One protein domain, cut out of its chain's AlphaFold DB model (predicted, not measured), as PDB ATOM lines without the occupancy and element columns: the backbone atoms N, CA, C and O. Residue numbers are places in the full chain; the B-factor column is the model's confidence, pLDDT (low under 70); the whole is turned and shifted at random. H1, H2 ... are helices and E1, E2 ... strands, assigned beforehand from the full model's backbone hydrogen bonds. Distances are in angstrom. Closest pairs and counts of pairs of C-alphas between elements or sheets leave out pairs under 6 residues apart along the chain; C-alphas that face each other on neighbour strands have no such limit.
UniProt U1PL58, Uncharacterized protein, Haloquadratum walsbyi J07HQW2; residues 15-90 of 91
ATOM      1  N   ASP A  15     211.549 277.156 205.292       91.00
ATOM      2  CA  ASP A  15     212.301 276.641 206.443       91.00
ATOM      3  C   ASP A  15     211.790 275.287 206.962       91.00
ATOM      4  O   ASP A  15     212.475 274.646 207.764       91.00
ATOM      5  N   LEU A  16     210.633 274.843 206.465       91.25
ATOM      6  CA  LEU A  16     210.091 273.506 206.654       91.25
ATOM      7  C   LEU A  16     209.369 273.046 205.384       91.25
ATOM      8  O   LEU A  16     208.357 273.620 204.983       91.25
ATOM      9  N   VAL A  17     209.878 271.980 204.777       93.94
ATOM     10  CA  VAL A  17     209.204 271.233 203.710       93.94
ATOM     11  C   VAL A  17     209.240 269.747 204.024       93.94
ATOM     12  O   VAL A  17     210.190 269.275 204.644       93.94
ATOM     13  N   THR A  18     208.249 268.997 203.554       94.31
ATOM     14  CA  THR A  18     208.364 267.539 203.449       94.31
ATOM     15  C   THR A  18     208.990 267.211 202.103       94.31
ATOM     16  O   THR A  18     208.521 267.688 201.070       94.31
ATOM     17  N   ALA A  19     210.049 266.412 202.115       92.00
ATOM     18  CA  ALA A  19     210.789 266.028 200.927       92.00
ATOM     19  C   ALA A  19     210.977 264.509 200.872       92.00
ATOM     20  O   ALA A  19     211.062 263.824 201.894       92.00
ATOM     21  N   ASP A  20     211.059 263.999 199.650       93.19
ATOM     22  CA  ASP A  20     211.307 262.595 199.363       93.19
ATOM     23  C   ASP A  20     212.683 262.463 198.684       93.19
ATOM     24  O   ASP A  20     212.989 263.171 197.724       93.19
ATOM     25  N   ILE A  21     213.528 261.561 199.186       92.44
ATOM     26  CA  ILE A  21     214.726 261.080 198.491       92.44
ATOM     27  C   ILE A  21     214.346 259.793 197.786       92.44
ATOM     28  O   ILE A  21     213.967 258.820 198.438       92.44
ATOM     29  N   GLU A  22     214.526 259.760 196.473       92.69
ATOM     30  CA  GLU A  22     214.354 258.558 195.668       92.69
ATOM     31  C   GLU A  22     215.691 258.141 195.053       92.69
ATOM     32  O   GLU A  22     216.375 258.919 194.388       92.69
ATOM     33  N   THR A  23     216.075 256.888 195.277       87.69
ATOM     34  CA  THR A  23     217.221 256.239 194.639       87.69
ATOM     35  C   THR A  23     216.745 255.002 193.884       87.69
ATOM     36  O   THR A  23     215.609 254.558 194.036       87.69
ATOM     37  N   ALA A  24     217.628 254.385 193.095       91.19
ATOM     38  CA  ALA A  24     217.309 253.127 192.414       91.19
ATOM     39  C   ALA A  24     216.916 251.988 193.379       91.19
ATOM     40  O   ALA A  24     216.307 251.005 192.964       91.19
ATOM     41  N   GLU A  25     217.287 252.103 194.653       89.19
ATOM     42  CA  GLU A  25     217.167 251.038 195.645       89.19
ATOM     43  C   GLU A  25     216.134 251.367 196.729       89.19
ATOM     44  O   GLU A  25     215.666 250.454 197.412       89.19
ATOM     45  N   LYS A  26     215.808 252.653 196.936       83.62
ATOM     46  CA  LYS A  26     215.077 253.124 198.119       83.62
ATOM     47  C   LYS A  26     214.282 254.402 197.866       83.62
ATOM     48  O   LYS A  26     214.629 255.204 197.007       83.62
ATOM     49  N   SER A  27     213.273 254.615 198.707       91.06
ATOM     50  CA  SER A  27     212.592 255.897 198.882       91.06
ATOM     51  C   SER A  27     212.552 256.234 200.374       91.06
ATOM     52  O   SER A  27     212.321 255.346 201.199       91.06
ATOM     53  N   LEU A  28     212.827 257.488 200.722       91.25
ATOM     54  CA  LEU A  28     212.826 257.989 202.093       91.25
ATOM     55  C   LEU A  28     212.120 259.339 202.140       91.25
ATOM     56  O   LEU A  28     212.531 260.267 201.453       91.25
ATOM     57  N   ARG A  29     211.133 259.460 203.026       93.31
ATOM     58  CA  ARG A  29     210.461 260.722 203.335       93.31
ATOM     59  C   ARG A  29     211.029 261.328 204.607       93.31
ATOM     60  O   ARG A  29     211.080 260.645 205.629       93.31
ATOM     61  N   THR A  30     211.414 262.596 204.561       92.88
ATOM     62  CA  THR A  30     211.849 263.350 205.742       92.88
ATOM     63  C   THR A  30     211.584 264.844 205.562       92.88
ATOM     64  O   THR A  30     211.197 265.298 204.484       92.88
ATOM     65  N   ASP A  31     211.777 265.613 206.623       93.94
ATOM     66  CA  ASP A  31     211.692 267.066 206.566       93.94
ATOM     67  C   ASP A  31     212.957 267.666 205.939       93.94
ATOM     68  O   ASP A  31     214.020 267.046 205.895       93.94
ATOM     69  N   GLY A  32     212.864 268.896 205.456       92.44
ATOM     70  CA  GLY A  32     213.983 269.606 204.856       92.44
ATOM     71  C   GLY A  32     213.748 271.103 204.750       92.44
ATOM     72  O   GLY A  32     212.787 271.652 205.291       92.44
ATOM     73  N   VAL A  33     214.653 271.762 204.033       94.12
ATOM     74  CA  VAL A  33     214.609 273.195 203.743       94.12
ATOM     75  C   VAL A  33     214.860 273.455 202.266       94.12
ATOM     76  O   VAL A  33     215.637 272.746 201.620       94.12
ATOM     77  N   VAL A  34     214.247 274.520 201.752       94.94
ATOM     78  CA  VAL A  34     214.491 275.038 200.404       94.94
ATOM     79  C   VAL A  34     214.875 276.505 200.508       94.94
ATOM     80  O   VAL A  34     214.196 277.302 201.155       94.94
ATOM     81  N   ASN A  35     215.973 276.884 199.863       94.88
ATOM     82  CA  ASN A  35     216.437 278.261 199.852       94.88
ATOM     83  C   ASN A  35     216.755 278.741 198.440       94.88
ATOM     84  O   ASN A  35     217.477 278.071 197.706       94.88
ATOM     85  N   VAL A  36     216.289 279.938 198.101       94.69
ATOM     86  CA  VAL A  36     216.656 280.649 196.880       94.69
ATOM     87  C   VAL A  36     217.479 281.875 197.253       94.69
ATOM     88  O   VAL A  36     217.044 282.713 198.038       94.69
ATOM     89  N   SER A  37     218.673 281.998 196.682       92.62
ATOM     90  CA  SER A  37     219.571 283.123 196.958       92.62
ATOM     91  C   SER A  37     220.354 283.551 195.724       92.62
ATOM     92  O   SER A  37     220.601 282.751 194.824       92.62
ATOM     93  N   VAL A  38     220.824 284.794 195.725       92.25
ATOM     94  CA  VAL A  38     221.864 285.293 194.819       92.25
ATOM     95  C   VAL A  38     223.108 285.536 195.666       92.25
ATOM     96  O   VAL A  38     222.992 286.071 196.767       92.25
ATOM     97  N   ALA A  39     224.274 285.092 195.200       77.31
ATOM     98  CA  ALA A  39     225.526 285.316 195.915       77.31
ATOM     99  C   ALA A  39     226.124 286.674 195.526       77.31
ATOM    100  O   ALA A  39     226.041 287.075 194.364       77.31
ATOM    101  N   ASP A  40     226.745 287.369 196.481       80.00
ATOM    102  CA  ASP A  40     227.331 288.697 196.246       80.00
ATOM    103  C   ASP A  40     228.448 288.671 195.182       80.00
ATOM    104  O   ASP A  40     228.645 289.646 194.457       80.00
ATOM    105  N   ASP A  41     229.174 287.556 195.072       84.75
ATOM    106  CA  ASP A  41     230.267 287.341 194.118       84.75
ATOM    107  C   ASP A  41     229.801 286.877 192.727       84.75
ATOM    108  O   ASP A  41     230.548 287.002 191.754       84.75
ATOM    109  N   HIS A  42     228.555 286.409 192.613       84.00
ATOM    110  CA  HIS A  42     227.937 285.931 191.374       84.00
ATOM    111  C   HIS A  42     226.503 286.473 191.225       84.00
ATOM    112  O   HIS A  42     225.531 285.709 191.264       84.00
ATOM    113  N   PRO A  43     226.343 287.800 191.045       86.31
ATOM    114  CA  PRO A  43     225.033 288.455 191.044       86.31
ATOM    115  C   PRO A  43     224.169 288.105 189.822       86.31
ATOM    116  O   PRO A  43     222.971 288.382 189.796       86.31
ATOM    117  N   ASP A  44     224.769 287.508 188.796       91.69
ATOM    118  CA  ASP A  44     224.113 287.018 187.589       91.69
ATOM    119  C   ASP A  44     223.589 285.580 187.727       91.69
ATOM    120  O   ASP A  44     223.102 285.008 186.752       91.69
ATOM    121  N   GLN A  45     223.643 284.999 188.928       93.38
ATOM    122  CA  GLN A  45     223.220 283.632 189.192       93.38
ATOM    123  C   GLN A  45     222.263 283.529 190.380       93.38
ATOM    124  O   GLN A  45     222.509 284.044 191.467       93.38
ATOM    125  N   VAL A  46     221.190 282.768 190.181       95.19
ATOM    126  CA  VAL A  46     220.280 282.343 191.245       95.19
ATOM    127  C   VAL A  46     220.655 280.921 191.657       95.19
ATOM    128  O   VAL A  46     220.828 280.047 190.809       95.19
ATOM    129  N   THR A  47     220.783 280.673 192.954       94.88
ATOM    130  CA  THR A  47     220.987 279.332 193.512       94.88
ATOM    131  C   THR A  47     219.711 278.867 194.193       94.88
ATOM    132  O   THR A  47     219.252 279.523 195.122       94.88
ATOM    133  N   LEU A  48     219.180 277.727 193.753       95.06
ATOM    134  CA  LEU A  48     218.155 276.958 194.455       95.06
ATOM    135  C   LEU A  48     218.855 275.844 195.239       95.06
ATOM    136  O   LEU A  48     219.476 274.966 194.642       95.06
ATOM    137  N   GLY A  49     218.806 275.907 196.564       95.12
ATOM    138  CA  GLY A  49     219.380 274.917 197.467       95.12
ATOM    139  C   GLY A  49     218.301 274.091 198.153       95.12
ATOM    140  O   GLY A  49     217.314 274.656 198.620       95.12
ATOM    141  N   VAL A  50     218.526 272.783 198.255       94.56
ATOM    142  CA  VAL A  50     217.685 271.845 199.008       94.56
ATOM    143  C   VAL A  50     218.566 271.053 199.969       94.56
ATOM    144  O   VAL A  50     219.633 270.576 199.590       94.56
ATOM    145  N   GLU A  51     218.141 270.931 201.221       93.81
ATOM    146  CA  GLU A  51     218.795 270.077 202.214       93.81
ATOM    147  C   GLU A  51     217.742 269.368 203.052       93.81
ATOM    148  O   GLU A  51     216.801 269.999 203.534       93.81
ATOM    149  N   LEU A  52     217.920 268.063 203.236       91.50
ATOM    150  CA  LEU A  52     217.018 267.228 204.012       91.50
ATOM    151  C   LEU A  52     217.600 266.947 205.397       91.50
ATOM    152  O   LEU A  52     218.811 266.778 205.564       91.50
ATOM    153  N   ASP A  53     216.726 266.873 206.396       90.50
ATOM    154  CA  ASP A  53     217.078 266.472 207.748       90.50
ATOM    155  C   ASP A  53     217.214 264.950 207.812       90.50
ATOM    156  O   ASP A  53     216.242 264.194 207.845       90.50
ATOM    157  N   LEU A  54     218.465 264.502 207.790       88.38
ATOM    158  CA  LEU A  54     218.831 263.092 207.834       88.38
ATOM    159  C   LEU A  54     219.410 262.694 209.199       88.38
ATOM    160  O   LEU A  54     220.088 261.679 209.301       88.38
ATOM    161  N   VAL A  55     219.171 263.465 210.269       83.75
ATOM    162  CA  VAL A  55     219.731 263.157 211.602       83.75
ATOM    163  C   VAL A  55     219.255 261.800 212.130       83.75
ATOM    164  O   VAL A  55     220.027 261.079 212.763       83.75
ATOM    165  N   GLU A  56     218.013 261.425 211.832       79.38
ATOM    166  CA  GLU A  56     217.400 260.175 212.297       79.38
ATOM    167  C   GLU A  56     217.705 258.971 211.378       79.38
ATOM    168  O   GLU A  56     217.250 257.858 211.643       79.38
ATOM    169  N   THR A  57     218.475 259.155 210.295       79.00
ATOM    170  CA  THR A  57     218.751 258.098 209.311       79.00
ATOM    171  C   THR A  57     220.188 258.113 208.794       79.00
ATOM    172  O   THR A  57     220.667 259.074 208.208       79.00
ATOM    173  N   ASN A  58     220.876 256.978 208.940       79.50
ATOM    174  CA  ASN A  58     222.209 256.767 208.364       79.50
ATOM    175  C   ASN A  58     222.150 256.062 206.998       79.50
ATOM    176  O   ASN A  58     223.167 255.582 206.502       79.50
ATOM    177  N   GLU A  59     220.956 255.924 206.417       83.75
ATOM    178  CA  GLU A  59     220.770 255.186 205.165       83.75
ATOM    179  C   GLU A  59     221.234 255.957 203.932       83.75
ATOM    180  O   GLU A  59     221.557 255.345 202.913       83.75
ATOM    181  N   VAL A  60     221.265 257.284 204.032       84.19
ATOM    182  CA  VAL A  60     221.727 258.197 202.991       84.19
ATOM    183  C   VAL A  60     222.715 259.161 203.633       84.19
ATOM    184  O   VAL A  60     222.487 259.652 204.737       84.19
ATOM    185  N   ALA A  61     223.830 259.428 202.954       87.06
ATOM    186  CA  ALA A  61     224.785 260.417 203.434       87.06
ATOM    187  C   ALA A  61     224.126 261.801 203.493       87.06
ATOM    188  O   ALA A  61     223.412 262.189 202.566       87.06
ATOM    189  N   THR A  62     224.403 262.561 204.553       88.31
ATOM    190  CA  THR A  62     223.979 263.961 204.648       88.31
ATOM    191  C   THR A  62     224.489 264.739 203.440       88.31
ATOM    192  O   THR A  62     225.687 264.734 203.147       88.31
ATOM    193  N   HIS A  63     223.577 265.400 202.738       89.38
ATOM    194  CA  HIS A  63     223.872 266.159 201.534       89.38
ATOM    195  C   HIS A  63     222.988 267.400 201.460       89.38
ATOM    196  O   HIS A  63     221.932 267.477 202.084       89.38
ATOM    197  N   ALA A  64     223.453 268.368 200.679       93.00
ATOM    198  CA  ALA A  64     222.647 269.480 200.221       93.00
ATOM    199  C   ALA A  64     222.898 269.663 198.732       93.00
ATOM    200  O   ALA A  64     224.047 269.837 198.305       93.00
ATOM    201  N   ASP A  65     221.819 269.670 197.969       93.56
ATOM    202  CA  ASP A  65     221.862 269.847 196.532       93.56
ATOM    203  C   ASP A  65     221.676 271.316 196.186       93.56
ATOM    204  O   ASP A  65     220.925 272.052 196.829       93.56
ATOM    205  N   ARG A  66     222.413 271.772 195.174       93.75
ATOM    206  CA  ARG A  66     222.366 273.156 194.708       93.75
ATOM    207  C   ARG A  66     222.233 273.185 193.199       93.75
ATOM    208  O   ARG A  66     223.122 272.726 192.481       93.75
ATOM    209  N   VAL A  67     221.157 273.798 192.729       95.12
ATOM    210  CA  VAL A  67     220.924 274.077 191.318       95.12
ATOM    211  C   VAL A  67     221.278 275.532 191.047       95.12
ATOM    212  O   VAL A  67     220.815 276.451 191.719       95.12
ATOM    213  N   ARG A  68     222.136 275.727 190.052       95.19
ATOM    214  CA  ARG A  68     222.666 277.019 189.627       95.19
ATOM    215  C   ARG A  68     221.926 277.466 188.370       95.19
ATOM    216  O   ARG A  68     222.093 276.860 187.315       95.19
ATOM    217  N   LEU A  69     221.107 278.503 188.491       96.06
ATOM    218  CA  LEU A  69     220.190 278.976 187.459       96.06
ATOM    219  C   LEU A  69     220.607 280.361 186.962       96.06
ATOM    220  O   LEU A  69     220.954 281.244 187.747       96.06
ATOM    221  N   SER A  70     220.525 280.574 185.652       96.19
ATOM    222  CA  SER A  70     220.493 281.934 185.107       96.19
ATOM    223  C   SER A  70     219.191 282.646 185.515       96.19
ATOM    224  O   SER A  70     218.195 281.977 185.817       96.19
ATOM    225  N   PRO A  71     219.124 283.989 185.449       96.00
ATOM    226  CA  PRO A  71     217.913 284.725 185.805       96.00
ATOM    227  C   PRO A  71     216.698 284.331 184.955       96.00
ATOM    228  O   PRO A  71     215.575 284.334 185.445       96.00
ATOM    229  N   THR A  72     216.906 283.971 183.685       97.69
ATOM    230  CA  THR A  72     215.826 283.505 182.801       97.69
ATOM    231  C   THR A  72     215.297 282.139 183.228       97.69
ATOM    232  O   THR A  72     214.086 281.964 183.302       97.69
ATOM    233  N   GLN A  73     216.177 281.187 183.558       97.88
ATOM    234  CA  GLN A  73     215.754 279.864 184.034       97.88
ATOM    235  C   GLN A  73     215.016 279.956 185.373       97.88
ATOM    236  O   GLN A  73     214.010 279.286 185.558       97.88
ATOM    237  N   ALA A  74     215.490 280.812 186.283       97.00
ATOM    238  CA  ALA A  74     214.842 281.023 187.573       97.00
ATOM    239  C   ALA A  74     213.424 281.592 187.430       97.00
ATOM    240  O   ALA A  74     212.519 281.132 188.116       97.00
ATOM    241  N   ARG A  75     213.214 282.556 186.519       97.88
ATOM    242  CA  ARG A  75     211.871 283.087 186.225       97.88
ATOM    243  C   ARG A  75     210.959 282.025 185.625       97.88
ATOM    244  O   ARG A  75     209.858 281.861 186.114       97.88
ATOM    245  N   SER A  76     211.453 281.258 184.654       98.44
ATOM    246  CA  SER A  76     210.674 280.163 184.062       98.44
ATOM    247  C   SER A  76     210.242 279.134 185.108       98.44
ATOM    248  O   SER A  76     209.097 278.711 185.097       98.44
ATOM    249  N   LEU A  77     211.133 278.754 186.032       97.88
ATOM    250  CA  LEU A  77     210.781 277.840 187.121       97.88
ATOM    251  C   LEU A  77     209.741 278.455 188.070       97.88
ATOM    252  O   LEU A  77     208.862 277.748 188.546       97.88
ATOM    253  N   ALA A  78     209.843 279.754 188.360       97.25
ATOM    254  CA  ALA A  78     208.865 280.447 189.193       97.25
ATOM    255  C   ALA A  78     207.480 280.511 188.527       97.25
ATOM    256  O   ALA A  78     206.483 280.304 189.214       97.25
ATOM    257  N   ASP A  79     207.430 280.745 187.213       98.44
ATOM    258  CA  ASP A  79     206.185 280.752 186.440       98.44
ATOM    259  C   ASP A  79     205.505 279.371 186.488       98.44
ATOM    260  O   ASP A  79     204.315 279.290 186.788       98.44
ATOM    261  N   ASP A  80     206.266 278.286 186.293       98.56
ATOM    262  CA  ASP A  80     205.745 276.916 186.403       98.56
ATOM    263  C   ASP A  80     205.237 276.621 187.825       98.56
ATOM    264  O   ASP A  80     204.141 276.090 188.000       98.56
ATOM    265  N   LEU A  81     206.006 276.988 188.860       97.19
ATOM    266  CA  LEU A  81     205.599 276.801 190.258       97.19
ATOM    267  C   LEU A  81     204.290 277.531 190.571       97.19
ATOM    268  O   LEU A  81     203.436 276.970 191.255       97.19
ATOM    269  N   GLN A  82     204.131 278.760 190.078       97.88
ATOM    270  CA  GLN A  82     202.901 279.521 190.260       97.88
ATOM    271  C   GLN A  82     201.728 278.856 189.537       97.88
ATOM    272  O   GLN A  82     200.677 278.672 190.143       97.88
ATOM    273  N   GLN A  83     201.914 278.446 188.279       98.06
ATOM    274  CA  GLN A  83     200.867 277.774 187.513       98.06
ATOM    275  C   GLN A  83     200.368 276.510 188.229       98.06
ATOM    276  O   GLN A  83     199.165 276.342 188.407       98.06
ATOM    277  N   TYR A  84     201.274 275.628 188.660       98.00
ATOM    278  CA  TYR A  84     200.872 274.380 189.317       98.00
ATOM    279  C   TYR A  84     200.290 274.599 190.719       98.00
ATOM    280  O   TYR A  84     199.485 273.784 191.166       98.00
ATOM    281  N   ALA A  85     200.659 275.682 191.410       97.31
ATOM    282  CA  ALA A  85     200.003 276.069 192.657       97.31
ATOM    283  C   ALA A  85     198.553 276.509 192.406       97.31
ATOM    284  O   ALA A  85     197.649 276.020 193.080       97.31
ATOM    285  N   ASP A  86     198.327 277.358 191.397       97.62
ATOM    286  CA  ASP A  86     196.985 277.794 191.001       97.62
ATOM    287  C   ASP A  86     196.106 276.594 190.591       97.62
ATOM    288  O   ASP A  86     194.924 276.550 190.926       97.62
ATOM    289  N   GLU A  87     196.675 275.600 189.901       97.19
ATOM    290  CA  GLU A  87     195.980 274.349 189.568       97.19
ATOM    291  C   GLU A  87     195.620 273.539 190.830       97.19
ATOM    292  O   GLU A  87     194.471 273.119 190.975       97.19
ATOM    293  N   ALA A  88     196.557 273.362 191.769       96.62
ATOM    294  CA  ALA A  88     196.341 272.589 192.997       96.62
ATOM    295  C   ALA A  88     195.313 273.217 193.956       96.62
ATOM    296  O   ALA A  88     194.617 272.487 194.655       96.62
ATOM    297  N   ASP A  89     195.193 274.548 193.982       93.62
ATOM    298  CA  ASP A  89     194.203 275.263 194.802       93.62
ATOM    299  C   ASP A  89     192.764 275.146 194.254       93.62
ATOM    300  O   ASP A  89     191.804 275.509 194.941       93.62
ATOM    301  N   THR A  90     192.597 274.680 193.010       84.38
ATOM    302  CA  THR A  90     191.280 274.547 192.363       84.38
ATOM    303  C   THR A  90     190.619 273.172 192.503       84.38
ATOM    304  O   THR A  90     189.446 273.053 192.130       84.38
TER     305      THR A  90
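Overview. This is residues 15 to 90 of the 91 residues of an uncharacterized protein of Haloquadratum walsbyi J07HQW2 (UniProt U1PL58). A twisted, curled sheet of four antiparallel strands has one helix, H1, leaving from the end of its last strand; residues 71 to 77 of H1 pack on one face of the sheet, and residues 78 to 90 stick out free as an arm. The sheet is a meander, each strand the antiparallel neighbour of the one before, in the order E1, E2, E3, E4. The printed part has 76 residues, with four named strands and then one named helix, and its class is mixed, helices and strands. The whole is loose, with a radius of gyration of the C-alphas of 14.9 A, and spans 41 by 37 by 25 A.

Arrangement. Start at E1, residues 15 to 22, an edge strand that forms a hairpin with E2, residues 27 to 39; look for N 19 and O 30, 2.9 A apart and within hydrogen-bond range. E2 bends by 76 degrees at residue 30, and its pairing is staggered: its residues 27 to 32 pair with E1, and 32 to 39 with E3, residues 42 to 52. In the hairpin of E2 and E3, N 35 and O 49 are within hydrogen-bond range at 2.9 A. E3 also forms a hairpin with E4, residues 64 to 69, the other edge strand, where N 48 and O 67 are within range at 2.9 A. E1 and E4 are apart. H1, residues 71 to 88, is on one face of the sheet, in two layers, helix and sheet. It lies over E3 and E4 at a height over the sheet of 13.6 A and runs along the strands, at 13 degrees to E3 on the local plane. The closest C-alphas of E3 and H1 are those of Gln 45 and Pro 71, 6.4 A apart. Every O i to N i+4 pair in H1 is within hydrogen-bond range.

Along the chain. Find C-alpha 15 at (212.301, 276.641, 206.443); from there E1 runs 21.1 A to C-alpha 22. E2 covers 32.3 A and E3 25.1 A, with a bend of 85 degrees at residue 45, while E4 covers 16.1 A. H1 runs 25.8 A from C-alpha 71 at (217.913, 284.725, 185.805) to C-alpha 88 at (196.341, 272.589, 192.997).

Size, cuts and confidence. The two C-alphas farthest apart, those of Asp 41 and Thr 90, are 41.1 A apart. The link from E3 to E4 is long, with 11 residues. The printed part has no cut, and no printed residue is under 70 in pLDDT.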